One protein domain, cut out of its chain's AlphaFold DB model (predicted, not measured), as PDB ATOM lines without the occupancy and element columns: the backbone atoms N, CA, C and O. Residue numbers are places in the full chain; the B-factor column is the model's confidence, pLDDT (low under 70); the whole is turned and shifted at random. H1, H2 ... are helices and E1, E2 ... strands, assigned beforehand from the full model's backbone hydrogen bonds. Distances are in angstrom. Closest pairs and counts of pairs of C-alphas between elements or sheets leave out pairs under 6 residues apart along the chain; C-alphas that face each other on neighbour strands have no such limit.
ATOM      1  N   ALA A   8      98.070 -56.980 163.616       86.69
ATOM      2  CA  ALA A   8      96.763 -57.238 164.219       86.69
ATOM      3  C   ALA A   8      96.279 -55.964 164.925       86.69
ATOM      4  O   ALA A   8      97.105 -55.211 165.436       86.69
ATOM      5  N   GLY A   9      94.968 -55.720 164.917       82.25
ATOM      6  CA  GLY A   9      94.353 -54.732 165.797       82.25
ATOM      7  C   GLY A   9      93.695 -55.413 166.986       82.25
ATOM      8  O   GLY A   9      92.891 -56.330 166.795       82.25
ATOM      9  N   GLU A  10      94.007 -54.951 168.189       84.31
ATOM     10  CA  GLU A  10      93.447 -55.469 169.436       84.31
ATOM     11  C   GLU A  10      92.570 -54.402 170.089       84.31
ATOM     12  O   GLU A  10      93.026 -53.296 170.361       84.31
ATOM     13  N   LEU A  11      91.286 -54.701 170.304       81.38
ATOM     14  CA  LEU A  11      90.355 -53.735 170.893       81.38
ATOM     15  C   LEU A  11      90.806 -53.356 172.312       81.38
ATOM     16  O   LEU A  11      90.852 -54.205 173.199       81.38
ATOM     17  N   SER A  12      91.068 -52.066 172.510       73.31
ATOM     18  CA  SER A  12      91.388 -51.430 173.788       73.31
ATOM     19  C   SER A  12      90.245 -50.474 174.088       73.31
ATOM     20  O   SER A  12      90.055 -49.495 173.374       73.31
ATOM     21  N   GLN A  13      89.411 -50.756 175.085       61.94
ATOM     22  CA  GLN A  13      88.331 -49.826 175.402       61.94
ATOM     23  C   GLN A  13      88.819 -48.782 176.413       61.94
ATOM     24  O   GLN A  13      88.745 -49.001 177.620       61.94
ATOM     25  N   TYR A  14      89.305 -47.640 175.918       65.38
ATOM     26  CA  TYR A  14      89.375 -46.392 176.686       65.38
ATOM     27  C   TYR A  14      88.057 -45.622 176.539       65.38
ATOM     28  O   TYR A  14      87.573 -45.406 175.429       65.38
ATOM     29  N   ASP A  15      87.482 -45.163 177.650       71.50
ATOM     30  CA  ASP A  15      86.163 -44.506 177.670       71.50
ATOM     31  C   ASP A  15      86.161 -43.056 177.142       71.50
ATOM     32  O   ASP A  15      85.104 -42.421 177.081       71.50
ATOM     33  N   LYS A  16      87.323 -42.487 176.789       83.69
ATOM     34  CA  LYS A  16      87.442 -41.075 176.393       83.69
ATOM     35  C   LYS A  16      88.081 -40.925 175.014       83.69
ATOM     36  O   LYS A  16      89.167 -41.459 174.806       83.69
ATOM     37  N   PRO A  17      87.463 -40.159 174.098       91.00
ATOM     38  CA  PRO A  17      88.085 -39.853 172.822       91.00
ATOM     39  C   PRO A  17      89.294 -38.939 173.035       91.00
ATOM     40  O   PRO A  17      89.177 -37.886 173.665       91.00
ATOM     41  N   ASN A  18      90.429 -39.318 172.460       93.31
ATOM     42  CA  ASN A  18      91.463 -38.362 172.091       93.31
ATOM     43  C   ASN A  18      91.051 -37.750 170.743       93.31
ATOM     44  O   ASN A  18      90.540 -38.471 169.893       93.31
ATOM     45  N   TRP A  19      91.196 -36.440 170.556       96.06
ATOM     46  CA  TRP A  19      90.888 -35.765 169.284       96.06
ATOM     47  C   TRP A  19      92.113 -35.094 168.667       96.06
ATOM     48  O   TRP A  19      92.069 -34.747 167.485       96.06
ATOM     49  N   ASP A  20      93.196 -34.943 169.432       96.00
ATOM     50  CA  ASP A  20      94.393 -34.218 169.011       96.00
ATOM     51  C   ASP A  20      95.007 -34.826 167.738       96.00
ATOM     52  O   ASP A  20      95.193 -34.078 166.777       96.00
ATOM     53  N   PRO A  21      95.165 -36.166 167.606       95.94
ATOM     54  CA  PRO A  21      95.710 -36.753 166.381       95.94
ATOM     55  C   PRO A  21      94.868 -36.456 165.133       95.94
ATOM     56  O   PRO A  21      95.398 -36.280 164.035       95.94
ATOM     57  N   LEU A  22      93.540 -36.383 165.280       97.69
ATOM     58  CA  LEU A  22      92.661 -36.039 164.166       97.69
ATOM     59  C   LEU A  22      92.744 -34.544 163.837       97.69
ATOM     60  O   LEU A  22      92.798 -34.187 162.661       97.69
ATOM     61  N   ILE A  23      92.773 -33.671 164.848       97.19
ATOM     62  CA  ILE A  23      92.914 -32.221 164.656       97.19
ATOM     63  C   ILE A  23      94.239 -31.900 163.960       97.19
ATOM     64  O   ILE A  23      94.243 -31.104 163.023       97.19
ATOM     65  N   ASP A  24      95.331 -32.557 164.341       95.81
ATOM     66  CA  ASP A  24      96.638 -32.382 163.704       95.81
ATOM     67  C   ASP A  24      96.639 -32.862 162.244       95.81
ATOM     68  O   ASP A  24      97.261 -32.255 161.361       95.81
ATOM     69  N   LEU A  25      95.897 -33.933 161.954       96.38
ATOM     70  CA  LEU A  25      95.804 -34.492 160.610       96.38
ATOM     71  C   LEU A  25      94.917 -33.663 159.667       96.38
ATOM     72  O   LEU A  25      95.324 -33.412 158.531       96.38
ATOM     73  N   VAL A  26      93.709 -33.272 160.085       96.62
ATOM     74  CA  VAL A  26      92.709 -32.652 159.185       96.62
ATOM     75  C   VAL A  26      92.381 -31.195 159.516       96.62
ATOM     76  O   VAL A  26      91.790 -30.492 158.700       96.62
ATOM     77  N   GLY A  27      92.779 -30.705 160.688       96.25
ATOM     78  CA  GLY A  27      92.463 -29.363 161.161       96.25
ATOM     79  C   GLY A  27      91.066 -29.226 161.774       96.25
ATOM     80  O   GLY A  27      90.146 -30.016 161.552       96.25
ATOM     81  N   VAL A  28      90.890 -28.144 162.535       94.12
ATOM     82  CA  VAL A  28      89.689 -27.872 163.350       94.12
ATOM     83  C   VAL A  28      88.391 -27.702 162.553       94.12
ATOM     84  O   VAL A  28      87.307 -27.912 163.088       94.12
ATOM     85  N   HIS A  29      88.462 -27.328 161.274       93.88
ATOM     86  CA  HIS A  29      87.262 -27.186 160.443       93.88
ATOM     87  C   HIS A  29      86.726 -28.531 159.954       93.88
ATOM     88  O   HIS A  29      85.513 -28.690 159.821       93.88
ATOM     89  N   LEU A  30      87.612 -29.502 159.721       97.94
ATOM     90  CA  LEU A  30      87.235 -30.828 159.240       97.94
ATOM     91  C   LEU A  30      86.944 -31.798 160.387       97.94
ATOM     92  O   LEU A  30      86.086 -32.658 160.220       97.94
ATOM     93  N   VAL A  31      87.559 -31.630 161.567       97.38
ATOM     94  CA  VAL A  31      87.355 -32.530 162.724       97.38
ATOM     95  C   VAL A  31      85.874 -32.703 163.098       97.38
ATOM     96  O   VAL A  31      85.451 -33.799 163.453       97.38
ATOM     97  N   ARG A  32      85.046 -31.657 162.939       96.12
ATOM     98  CA  ARG A  32      83.603 -31.696 163.251       96.12
ATOM     99  C   ARG A  32      82.803 -32.679 162.391       96.12
ATOM    100  O   ARG A  32      81.668 -32.999 162.729       96.12
ATOM    101  N   TRP A  33      83.375 -33.125 161.276       98.00
ATOM    102  CA  TRP A  33      82.776 -34.092 160.361       98.00
ATOM    103  C   TRP A  33      83.115 -35.535 160.718       98.00
ATOM    104  O   TRP A  33      82.780 -36.448 159.964       98.00
ATOM    105  N   PHE A  34      83.741 -35.759 161.870       98.31
ATOM    106  CA  PHE A  34      84.110 -37.076 162.350       98.31
ATOM    107  C   PHE A  34      83.418 -37.424 163.662       98.31
ATOM    108  O   PHE A  34      83.089 -36.580 164.490       98.31
ATOM    109  N   MET A  35      83.232 -38.722 163.844       97.62
ATOM    110  CA  MET A  35      82.775 -39.346 165.070       97.62
ATOM    111  C   MET A  35      83.862 -40.301 165.547       97.62
ATOM    112  O   MET A  35      84.310 -41.156 164.786       97.62
ATOM    113  N   TRP A  36      84.279 -40.170 166.801       96.50
ATOM    114  CA  TRP A  36      85.153 -41.153 167.426       96.50
ATOM    115  C   TRP A  36      84.365 -42.439 167.682       96.50
ATOM    116  O   TRP A  36      83.225 -42.382 168.148       96.50
ATOM    117  N   MET A  37      84.950 -43.585 167.337       94.81
ATOM    118  CA  MET A  37      84.270 -44.879 167.409       94.81
ATOM    119  C   MET A  37      84.817 -45.766 168.520       94.81
ATOM    120  O   MET A  37      84.027 -46.370 169.239       94.81
ATOM    121  N   HIS A  38      86.138 -45.900 168.605       92.62
ATOM    122  CA  HIS A  38      86.833 -46.672 169.633       92.62
ATOM    123  C   HIS A  38      88.342 -46.413 169.563       92.62
ATOM    124  O   HIS A  38      88.855 -45.855 168.587       92.62
ATOM    125  N   GLU A  39      89.042 -46.866 170.595       94.00
ATOM    126  CA  GLU A  39      90.485 -47.070 170.602       94.00
ATOM    127  C   GLU A  39      90.803 -48.564 170.394       94.00
ATOM    128  O   GLU A  39      89.968 -49.448 170.610       94.00
ATOM    129  N   PHE A  40      91.994 -48.846 169.886       93.06
ATOM    130  CA  PHE A  40      92.560 -50.177 169.737       93.06
ATOM    131  C   PHE A  40      94.084 -50.076 169.640       93.06
ATOM    132  O   PHE A  40      94.624 -49.015 169.345       93.06
ATOM    133  N   GLU A  41      94.788 -51.171 169.886       93.31
ATOM    134  CA  GLU A  41      96.237 -51.235 169.724       93.31
ATOM    135  C   GLU A  41      96.594 -51.810 168.350       93.31
ATOM    136  O   GLU A  41      96.016 -52.810 167.915       93.31
ATOM    137  N   VAL A  42      97.557 -51.187 167.667       92.75
ATOM    138  CA  VAL A  42      98.176 -51.690 166.433       92.75
ATOM    139  C   VAL A  42      99.677 -51.526 166.563       92.75
ATOM    140  O   VAL A  42     100.138 -50.415 166.778       92.75
ATOM    141  N   ASP A  43     100.457 -52.598 166.404       91.56
ATOM    142  CA  ASP A  43     101.928 -52.511 166.472       91.56
ATOM    143  C   ASP A  43     102.425 -51.828 167.766       91.56
ATOM    144  O   ASP A  43     103.217 -50.884 167.724       91.56
ATOM    145  N   ALA A  44     101.875 -52.249 168.914       90.50
ATOM    146  CA  ALA A  44     102.127 -51.656 170.233       90.50
ATOM    147  C   ALA A  44     101.839 -50.141 170.324       90.50
ATOM    148  O   ALA A  44     102.376 -49.452 171.192       90.50
ATOM    149  N   THR A  45     101.017 -49.609 169.414       92.50
ATOM    150  CA  THR A  45     100.659 -48.190 169.340       92.50
ATOM    151  C   THR A  45      99.166 -48.007 169.604       92.50
ATOM    152  O   THR A  45      98.348 -48.546 168.842       92.50
ATOM    153  N   PRO A  46      98.788 -47.223 170.632       93.50
ATOM    154  CA  PRO A  46      97.408 -46.796 170.820       93.50
ATOM    155  C   PRO A  46      96.916 -46.072 169.569       93.50
ATOM    156  O   PRO A  46      97.568 -45.165 169.055       93.50
ATOM    157  N   THR A  47      95.793 -46.529 169.029       95.06
ATOM    158  CA  THR A  47      95.242 -46.088 167.751       95.06
ATOM    159  C   THR A  47      93.767 -45.767 167.922       95.06
ATOM    160  O   THR A  47      93.001 -46.535 168.503       95.06
ATOM    161  N   HIS A  48      93.335 -44.639 167.371       95.88
ATOM    162  CA  HIS A  48      91.947 -44.200 167.436       95.88
ATOM    163  C   HIS A  48      91.256 -44.346 166.086       95.88
ATOM    164  O   HIS A  48      91.780 -43.923 165.053       95.88
ATOM    165  N   ALA A  49      90.052 -44.917 166.104       96.19
ATOM    166  CA  ALA A  49      89.179 -45.024 164.947       96.19
ATOM    167  C   ALA A  49      88.223 -43.826 164.888       96.19
ATOM    168  O   ALA A  49      87.299 -43.711 165.701       96.19
ATOM    169  N   TYR A  50      88.390 -42.976 163.879       97.94
ATOM    170  CA  TYR A  50      87.487 -41.867 163.589       97.94
ATOM    171  C   TYR A  50      86.716 -42.152 162.316       97.94
ATOM    172  O   TYR A  50      87.290 -42.375 161.253       97.94
ATOM    173  N   LYS A  51      85.395 -42.108 162.410       98.19
ATOM    174  CA  LYS A  51      84.501 -42.313 161.284       98.19
ATOM    175  C   LYS A  51      84.028 -40.980 160.743       98.19
ATOM    176  O   LYS A  51      83.391 -40.215 161.464       98.19
ATOM    177  N   HIS A  52      84.256 -40.741 159.464       98.50
ATOM    178  CA  HIS A  52      83.671 -39.600 158.784       98.50
ATOM    179  C   HIS A  52      82.140 -39.749 158.734       98.50
ATOM    180  O   HIS A  52      81.605 -40.796 158.354       98.50
ATOM    181  N   ILE A  53      81.416 -38.706 159.138       98.19
ATOM    182  CA  ILE A  53      79.966 -38.736 159.354       98.19
ATOM    183  C   ILE A  53      79.229 -39.054 158.054       98.19
ATOM    184  O   ILE A  53      78.385 -39.953 158.066       98.19
ATOM    185  N   ALA A  54      79.589 -38.375 156.958       97.75
ATOM    186  CA  ALA A  54      78.917 -38.489 155.662       97.75
ATOM    187  C   ALA A  54      79.381 -39.713 154.847       97.75
ATOM    188  O   ALA A  54      78.600 -40.632 154.622       97.75
ATOM    189  N   THR A  55      80.672 -39.799 154.498       98.00
ATOM    190  CA  THR A  55      81.230 -40.925 153.714       98.00
ATOM    191  C   THR A  55      81.238 -42.272 154.444       98.00
ATOM    192  O   THR A  55      81.397 -43.314 153.813       98.00
ATOM    193  N   ARG A  56      81.073 -42.281 155.776       97.56
ATOM    194  CA  ARG A  56      81.126 -43.474 156.646       97.56
ATOM    195  C   ARG A  56      82.471 -44.209 156.649       97.56
ATOM    196  O   ARG A  56      82.554 -45.269 157.276       97.56
ATOM    197  N   ARG A  57      83.499 -43.662 155.996       97.62
ATOM    198  CA  ARG A  57      84.859 -44.210 155.968       97.62
ATOM    199  C   ARG A  57      85.645 -43.810 157.209       97.62
ATOM    200  O   ARG A  57      85.215 -42.940 157.967       97.62
ATOM    201  N   TYR A  58      86.765 -44.485 157.430       97.50
ATOM    202  CA  TYR A  58      87.527 -44.389 158.669       97.50
ATOM    203  C   TYR A  58      88.916 -43.812 158.437       97.50
ATOM    204  O   TYR A  58      89.582 -44.149 157.462       97.50
ATOM    205  N   LEU A  59      89.359 -43.013 159.400       98.06
ATOM    206  CA  LEU A  59      90.764 -42.764 159.671       98.06
ATOM    207  C   LEU A  59      91.128 -43.520 160.945       98.06
ATOM    208  O   LEU A  59      90.483 -43.336 161.977       98.06
ATOM    209  N   HIS A  60      92.161 -44.352 160.868       97.44
ATOM    210  CA  HIS A  60      92.786 -44.939 162.045       97.44
ATOM    211  C   HIS A  60      94.132 -44.258 162.251       97.44
ATOM    212  O   HIS A  60      94.991 -44.323 161.369       97.44
ATOM    213  N   ILE A  61      94.277 -43.570 163.378       97.75
ATOM    214  CA  ILE A  61      95.426 -42.705 163.653       97.75
ATOM    215  C   ILE A  61      96.073 -43.184 164.944       97.75
ATOM    216  O   ILE A  61      95.409 -43.204 165.982       97.75
ATOM    217  N   GLY A  62      97.336 -43.593 164.858       95.88
ATOM    218  CA  GLY A  62      98.160 -43.892 166.021       95.88
ATOM    219  C   GLY A  62      98.493 -42.618 166.789       95.88
ATOM    220  O   GLY A  62      98.641 -41.553 166.190       95.88
ATOM    221  N   GLU A  63      98.664 -42.713 168.105       93.75
ATOM    222  CA  GLU A  63      99.160 -41.592 168.919       93.75
ATOM    223  C   GLU A  63     100.575 -41.139 168.518       93.75
ATOM    224  O   GLU A  63     100.980 -40.018 168.812       93.75
ATOM    225  N   ASP A  64     101.312 -41.974 167.782       94.38
ATOM    226  CA  ASP A  64     102.605 -41.644 167.177       94.38
ATOM    227  C   ASP A  64     102.500 -40.930 165.810       94.38
ATOM    228  O   ASP A  64     103.516 -40.649 165.171       94.38
ATOM    229  N   GLY A  65     101.280 -40.649 165.345       93.38
ATOM    230  CA  GLY A  65     100.996 -39.977 164.080       93.38
ATOM    231  C   GLY A  65     100.959 -40.892 162.853       93.38
ATOM    232  O   GLY A  65     100.658 -40.410 161.755       93.38
ATOM    233  N   ARG A  66     101.225 -42.200 162.988       96.81
ATOM    234  CA  ARG A  66     101.072 -43.145 161.871       96.81
ATOM    235  C   ARG A  66      99.600 -43.345 161.518       96.81
ATOM    236  O   ARG A  66      98.716 -43.327 162.374       96.81
ATOM    237  N   LEU A  67      99.345 -43.583 160.234       97.38
ATOM    238  CA  LEU A  67      98.010 -43.864 159.712       97.38
ATOM    239  C   LEU A  67      97.889 -45.329 159.339       97.38
ATOM    240  O   LEU A  67      98.779 -45.892 158.696       97.38
ATOM    241  N   PHE A  68      96.761 -45.929 159.700       96.69
ATOM    242  CA  PHE A  68      96.525 -47.351 159.516       96.69
ATOM    243  C   PHE A  68      95.314 -47.615 158.612       96.69
ATOM    244  O   PHE A  68      94.162 -47.319 158.936       96.69
ATOM    245  N   GLY A  69      95.567 -48.219 157.454       95.00
ATOM    246  CA  GLY A  69      94.528 -48.709 156.554       95.00
ATOM    247  C   GLY A  69      94.050 -50.089 156.988       95.00
ATOM    248  O   GLY A  69      94.873 -50.975 157.236       95.00
ATOM    249  N   TYR A  70      92.733 -50.283 157.062       90.94
ATOM    250  CA  TYR A  70      92.154 -51.584 157.387       90.94
ATOM    251  C   TYR A  70      92.358 -52.578 156.240       90.94
ATOM    252  O   TYR A  70      92.111 -52.292 155.069       90.94
ATOM    253  N   VAL A  71      92.759 -53.788 156.602       89.38
ATOM    254  CA  VAL A  71      92.875 -54.962 155.744       89.38
ATOM    255  C   VAL A  71      91.970 -56.048 156.344       89.38
ATOM    256  O   VAL A  71      91.844 -56.130 157.570       89.38
ATOM    257  N   PRO A  72      91.314 -56.900 155.528       86.81
ATOM    258  CA  PRO A  72      90.413 -57.924 156.045       86.81
ATOM    259  C   PRO A  72      91.003 -58.750 157.196       86.81
ATOM    260  O   PRO A  72      92.196 -59.051 157.209       86.81
ATOM    261  N   ARG A  73      90.119 -59.197 158.099       86.94
ATOM    262  CA  ARG A  73      90.433 -59.970 159.317       86.94
ATOM    263  C   ARG A  73      91.118 -59.149 160.418       86.94
ATOM    264  O   ARG A  73      92.065 -59.639 161.023       86.94
ATOM    265  N   PHE A  74      90.624 -57.936 160.688       86.50
ATOM    266  CA  PHE A  74      91.126 -57.082 161.781       86.50
ATOM    267  C   PHE A  74      92.628 -56.811 161.686       86.50
ATOM    268  O   PHE A  74      93.334 -56.763 162.692       86.50
ATOM    269  N   ARG A  75      93.120 -56.676 160.451       92.00
ATOM    270  CA  ARG A  75      94.517 -56.361 160.197       92.00
ATOM    271  C   ARG A  75      94.655 -54.945 159.690       92.00
ATOM    272  O   ARG A  75      93.731 -54.387 159.109       92.00
ATOM    273  N   TYR A  76      95.835 -54.391 159.885       94.44
ATOM    274  CA  TYR A  76      96.133 -53.015 159.542       94.44
ATOM    275  C   TYR A  76      97.478 -52.928 158.850       94.44
ATOM    276  O   TYR A  76      98.382 -53.706 159.139       94.44
ATOM    277  N   GLN A  77      97.617 -51.984 157.933       95.19
ATOM    278  CA  GLN A  77      98.897 -51.637 157.324       95.19
ATOM    279  C   GLN A  77      99.117 -50.138 157.455       95.19
ATOM    280  O   GLN A  77      98.150 -49.377 157.418       95.19
ATOM    281  N   VAL A  78     100.375 -49.717 157.554       96.25
ATOM    282  CA  VAL A  78     100.697 -48.292 157.465       96.25
ATOM    283  C   VAL A  78     100.319 -47.792 156.069       96.25
ATOM    284  O   VAL A  78     100.600 -48.458 155.065       96.25
ATOM    285  N   VAL A  79      99.642 -46.649 156.017       96.00
ATOM    286  CA  VAL A  79      99.259 -45.964 154.779       96.00
ATOM    287  C   VAL A  79      99.809 -44.548 154.765       96.00
ATOM    288  O   VAL A  79     100.004 -43.928 155.808       96.00
ATOM    289  N   GLU A  80     100.043 -44.039 153.561       95.00
ATOM    290  CA  GLU A  80     100.472 -42.659 153.374       95.00
ATOM    291  C   GLU A  80      99.327 -41.689 153.678       95.00
ATOM    292  O   GLU A  80      98.147 -42.002 153.479       95.00
ATOM    293  N   ARG A  81      99.690 -40.477 154.109       94.75
ATOM    294  CA  ARG A  81      98.735 -39.402 154.408       94.75
ATOM    295  C   ARG A  81      97.794 -39.126 153.245       94.75
ATOM    296  O   ARG A  81      96.587 -39.086 153.450       94.75
ATOM    297  N   GLU A  82      98.335 -38.963 152.044       94.31
ATOM    298  CA  GLU A  82      97.546 -38.689 150.840       94.31
ATOM    299  C   GLU A  82      96.518 -39.796 150.583       94.31
ATOM    300  O   GLU A  82      95.331 -39.511 150.465       94.31
ATOM    301  N   GLN A  83      96.945 -41.063 150.638       94.44
ATOM    302  CA  GLN A  83      96.056 -42.209 150.450       94.44
ATOM    303  C   GLN A  83      94.898 -42.211 151.460       94.44
ATOM    304  O   GLN A  83      93.748 -42.423 151.076       94.44
ATOM    305  N   ALA A  84      95.186 -41.987 152.744       96.12
ATOM    306  CA  ALA A  84      94.165 -41.989 153.789       96.12
ATOM    307  C   ALA A  84      93.161 -40.834 153.628       96.12
ATOM    308  O   ALA A  84      91.959 -41.016 153.835       96.12
ATOM    309  N   LEU A  85      93.649 -39.648 153.249       96.69
ATOM    310  CA  LEU A  85      92.817 -38.467 153.027       96.69
ATOM    311  C   LEU A  85      91.949 -38.608 151.774       96.69
ATOM    312  O   LEU A  85      90.760 -38.290 151.816       96.69
ATOM    313  N   ASP A  86      92.514 -39.115 150.682       95.38
ATOM    314  CA  ASP A  86      91.753 -39.376 149.467       95.38
ATOM    315  C   ASP A  86      90.667 -40.408 149.721       95.38
ATOM    316  O   ASP A  86      89.512 -40.163 149.383       95.38
ATOM    317  N   GLU A  87      90.996 -41.514 150.390       96.12
ATOM    318  CA  GLU A  87      90.017 -42.536 150.730       96.12
ATOM    319  C   GLU A  87      88.881 -41.951 151.575       96.12
ATOM    320  O   GLU A  87      87.714 -42.060 151.191       96.12
ATOM    321  N   VAL A  88      89.184 -41.288 152.697       97.81
ATOM    322  CA  VAL A  88      88.142 -40.853 153.638       97.81
ATOM    323  C   VAL A  88      87.192 -39.810 153.041       97.81
ATOM    324  O   VAL A  88      85.992 -39.858 153.328       97.81
ATOM    325  N   PHE A  89      87.693 -38.928 152.169       97.81
ATOM    326  CA  PHE A  89      86.916 -37.858 151.534       97.81
ATOM    327  C   PHE A  89      86.426 -38.187 150.112       97.81
ATOM    328  O   PHE A  89      85.760 -37.352 149.499       97.81
ATOM    329  N   PHE A  90      86.720 -39.378 149.574       96.62
ATOM    330  CA  PHE A  90      86.307 -39.769 148.220       96.62
ATOM    331  C   PHE A  90      84.784 -39.625 148.028       96.62
ATOM    332  O   PHE A  90      83.999 -40.145 148.823       96.62
ATOM    333  N   GLU A  91      84.368 -38.907 146.984       96.25
ATOM    334  CA  GLU A  91      82.953 -38.645 146.658       96.25
ATOM    335  C   GLU A  91      82.133 -37.981 147.783       96.25
ATOM    336  O   GLU A  91      80.916 -38.121 147.820       96.25
ATOM    337  N   TRP A  92      82.751 -37.242 148.715       97.12
ATOM    338  CA  TRP A  92      82.008 -36.613 149.820       97.12
ATOM    339  C   TRP A  92      80.869 -35.689 149.338       97.12
ATOM    340  O   TRP A  92      79.778 -35.727 149.910       97.12
ATOM    341  N   GLU A  93      81.068 -34.934 148.258       95.12
ATOM    342  CA  GLU A  93      80.047 -34.052 147.660       95.12
ATOM    343  C   GLU A  93      78.765 -34.795 147.234       95.12
ATOM    344  O   GLU A  93      77.680 -34.217 147.260       95.12
ATOM    345  N   GLU A  94      78.865 -36.100 146.958       96.06
ATOM    346  CA  GLU A  94      77.750 -36.968 146.554       96.06
ATOM    347  C   GLU A  94      77.059 -37.661 147.746       96.06
ATOM    348  O   GLU A  94      76.133 -38.457 147.575       96.06
ATOM    349  N   THR A  95      77.502 -37.393 148.978       96.25
ATOM    350  CA  THR A  95      76.965 -38.031 150.193       96.25
ATOM    351  C   THR A  95      76.070 -37.098 151.009       96.25
ATOM    352  O   THR A  95      76.030 -35.887 150.807       96.25
ATOM    353  N   VAL A  96      75.341 -37.672 151.973       92.81
ATOM    354  CA  VAL A  96      74.507 -36.928 152.925       92.81
ATOM    355  C   VAL A  96      75.026 -37.157 154.350       92.81
ATOM    356  O   VAL A  96      75.166 -38.314 154.756       92.81
ATOM    357  N   PRO A  97      75.251 -36.097 155.149       95.25
ATOM    358  CA  PRO A  97      75.163 -34.677 154.785       95.25
ATOM    359  C   PRO A  97      76.264 -34.227 153.807       95.25
ATOM    360  O   PRO A  97      77.416 -34.642 153.936       95.25
ATOM    361  N   GLN A  98      75.900 -33.349 152.868       94.69
ATOM    362  CA  GLN A  98      76.845 -32.711 151.945       94.69
ATOM    363  C   GLN A  98      77.789 -31.761 152.700       94.69
ATOM    364  O   GLN A  98      77.369 -31.187 153.712       94.69
ATOM    365  N   PRO A  99      79.038 -31.576 152.234       95.88
ATOM    366  CA  PRO A  99      79.959 -30.612 152.825       95.88
ATOM    367  C   PRO A  99      79.435 -29.177 152.684       95.88
ATOM    368  O   PRO A  99      78.850 -28.809 151.668       95.88
ATOM    369  N   ASP A 100      79.691 -28.348 153.695       94.94
ATOM    370  CA  ASP A 100      79.518 -26.898 153.578       94.94
ATOM    371  C   ASP A 100      80.751 -26.230 152.943       94.94
ATOM    372  O   ASP A 100      81.823 -26.829 152.823       94.94
ATOM    373  N   GLU A 101      80.613 -24.964 152.546       95.25
ATOM    374  CA  GLU A 101      81.676 -24.200 151.878       95.25
ATOM    375  C   GLU A 101      82.975 -24.138 152.702       95.25
ATOM    376  O   GLU A 101      84.073 -24.258 152.159       95.25
ATOM    377  N   ALA A 102      82.867 -24.017 154.029       95.31
ATOM    378  CA  ALA A 102      84.033 -23.972 154.907       95.31
ATOM    379  C   ALA A 102      84.770 -25.320 154.943       95.31
ATOM    380  O   ALA A 102      86.000 -25.352 154.993       95.31
ATOM    381  N   ALA A 103      84.031 -26.429 154.902       96.25
ATOM    382  CA  ALA A 103      84.594 -27.766 154.815       96.25
ATOM    383  C   ALA A 103      85.314 -27.997 153.478       96.25
ATOM    384  O   ALA A 103      86.436 -28.501 153.478       96.25
ATOM    385  N   LEU A 104      84.722 -27.570 152.359       95.50
ATOM    386  CA  LEU A 104      85.355 -27.658 151.038       95.50
ATOM    387  C   LEU A 104      86.654 -26.844 150.981       95.50
ATOM    388  O   LEU A 104      87.694 -27.369 150.580       95.50
ATOM    389  N   ALA A 105      86.631 -25.601 151.471       96.56
ATOM    390  CA  ALA A 105      87.818 -24.751 151.533       96.56
ATOM    391  C   ALA A 105      88.922 -25.360 152.420       96.56
ATOM    392  O   ALA A 105      90.102 -25.337 152.061       96.56
ATOM    393  N   ALA A 106      88.552 -25.938 153.567       97.38
ATOM    394  CA  ALA A 106      89.500 -26.607 154.453       97.38
ATOM    395  C   ALA A 106      90.109 -27.865 153.809       97.38
ATOM    396  O   ALA A 106      91.315 -28.086 153.923       97.38
ATOM    397  N   LEU A 107      89.306 -28.663 153.098       96.38
ATOM    398  CA  LEU A 107      89.780 -29.850 152.385       96.38
ATOM    399  C   LEU A 107      90.739 -29.483 151.249       96.38
ATOM    400  O   LEU A 107      91.770 -30.135 151.071       96.38
ATOM    401  N   GLU A 108      90.449 -28.417 150.509       95.31
ATOM    402  CA  GLU A 108      91.347 -27.922 149.470       95.31
ATOM    403  C   GLU A 108      92.702 -27.490 150.057       95.31
ATOM    404  O   GLU A 108      93.757 -27.882 149.552       95.31
ATOM    405  N   GLN A 109      92.696 -26.738 151.161       95.56
ATOM    406  CA  GLN A 109      93.925 -26.350 151.860       95.56
ATOM    407  C   GLN A 109      94.709 -27.562 152.372       95.56
ATOM    408  O   GLN A 109      95.937 -27.588 152.263       95.56
ATOM    409  N   LEU A 110      94.013 -28.562 152.916       95.19
ATOM    410  CA  LEU A 110      94.621 -29.797 153.399       95.19
ATOM    411  C   LEU A 110      95.325 -30.553 152.264       95.19
ATOM    412  O   LEU A 110      96.481 -30.943 152.422       95.19
ATOM    413  N   ARG A 111      94.672 -30.696 151.106       91.56
ATOM    414  CA  ARG A 111      95.253 -31.343 149.918       91.56
ATOM    415  C   ARG A 111      96.486 -30.609 149.400       91.56
ATOM    416  O   ARG A 111      97.491 -31.243 149.101       91.56
ATOM    417  N   ARG A 112      96.461 -29.273 149.371       90.44
ATOM    418  CA  ARG A 112      97.628 -28.469 148.963       90.44
ATOM    419  C   ARG A 112      98.844 -28.685 149.871       90.44
ATOM    420  O   ARG A 112      99.960 -28.670 149.371       90.44
ATOM    421  N   ARG A 113      98.634 -28.889 151.177       86.94
ATOM    422  CA  ARG A 113      99.710 -29.170 152.151       86.94
ATOM    423  C   ARG A 113     100.241 -30.598 152.075       86.94
ATOM    424  O   ARG A 113     101.361 -30.839 152.496       86.94
ATOM    425  N   ALA A 114      99.432 -31.545 151.607       76.44
ATOM    426  CA  ALA A 114      99.867 -32.928 151.428       76.44
ATOM    427  C   ALA A 114     100.748 -33.106 150.177       76.44
ATOM    428  O   ALA A 114     101.550 -34.030 150.136       76.44
ATOM    429  N   ALA A 115     100.610 -32.218 149.185       70.44
ATOM    430  CA  ALA A 115     101.358 -32.250 147.925       70.44
ATOM    431  C   ALA A 115     102.700 -31.481 147.953       70.44
ATOM    432  O   ALA A 115     103.400 -31.453 146.940       70.44
ATOM    433  N   SER A 116     103.031 -30.822 149.070       56.84
ATOM    434  CA  SER A 116     104.237 -29.997 149.271       56.84
ATOM    435  C   SER A 116     105.249 -30.676 150.179       56.84
ATOM    436  O   SER A 116     106.451 -30.628 149.848       56.84
TER     437      SER A 116
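What this domain is: This is residues 8 to 116 of the 116 residues of an uncharacterized protein of Solirubrobacter pauli (UniProt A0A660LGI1). A strongly twisted sheet of four strands, E1 to E4, has the hairpin E5 and E6 crossed over it in a small sandwich, with E5 coming close to E4 and the start of E1 coming close to E6. The four helices gather toward one end of this strand body: H3 packs over E4, H1 grazes the sheet, and H4 lies farthest out, touching H2 and H3. The printed part has 109 residues, with elements in the order E1 H1 H2 E2 E3 E4 E5 E6 H3 H4; both sheets are antiparallel, the larger in the order E1 - E2 - E3 - E4, and the class is mixed, helices and strands. It is compact, with a radius of gyration of the C-alphas of 13.5 A and spans of 38 by 30 by 26 A.

Where its parts are: Find C-alpha 8 at (96.763, -57.238, 164.219), where E1, residues 8 to 12, begins. E2, residues 34 to 42, runs 20.7 A and bends by 65 degrees at residue 37; E3, residues 45 to 52, runs 21.8 A from C-alpha 45 at (100.659, -48.190, 169.340). E4 is residues 58 to 62, E5 67 to 71 and E6 75 to 79. H1 is residues 20 to 26, H2 28 to 31 and H3 81 to 89. H4, residues 101 to 114, runs 20.2 A to C-alpha 114 at (99.867, -32.928, 151.428).

How they stand to each other: Look first at E2, E3 and E4, a meander, each strand the antiparallel neighbour of the one before. N 35 and O 51 are 2.8 A apart between E2 and E3, and N 50 and O 59 2.9 A between E3 and E4. Edge strand E1 pairs with E2 through N 10 and O 41, 2.9 A. In the hairpin E5 and E6, N 69 and O 77 are 2.8 A apart. The two sheets form a sandwich, face to face, their facing parts 8.9 A centre to centre and their strands at 90 degrees. The closest C-alphas of E4 and E5 are those of Ile 61 and Leu 67, 4.9 A; those of E1 and E6 are Ala 8 and Arg 75, 4.7 A. H3 is over E4, along the strands at 19 degrees on the local plane, at a height over the sheet of 9.6 A; 6 C-alphas of the sheet are only just enough for that plane. H1 only grazes the sheet with residues 21 to 25. H4 touches H2 with residues 102 to 107 alone, closest at the C-alphas of Leu 30 and Ala 103, 6.0 A. H3 and H4, a helical hairpin, only just touch, with 3 pairs of C-alphas within 8 A, the closest Glu 82 and Ala 114, 6.2 A; they run opposite ways at a shallow tilt of 22 degrees. In H1, H3 and H4 every O i to N i+4 pair is within hydrogen-bond range; H2 is too short for one.

The domain as a whole: The two C-alphas farthest apart, those of Ala 44 and Glu 101, are 38.8 A apart. The printed part has no cut, and the link from H3 to H4, 11 residues, is long. The mean pLDDT of the printed part is 92.9; residues 13 to 14 and residue 116 are under 70.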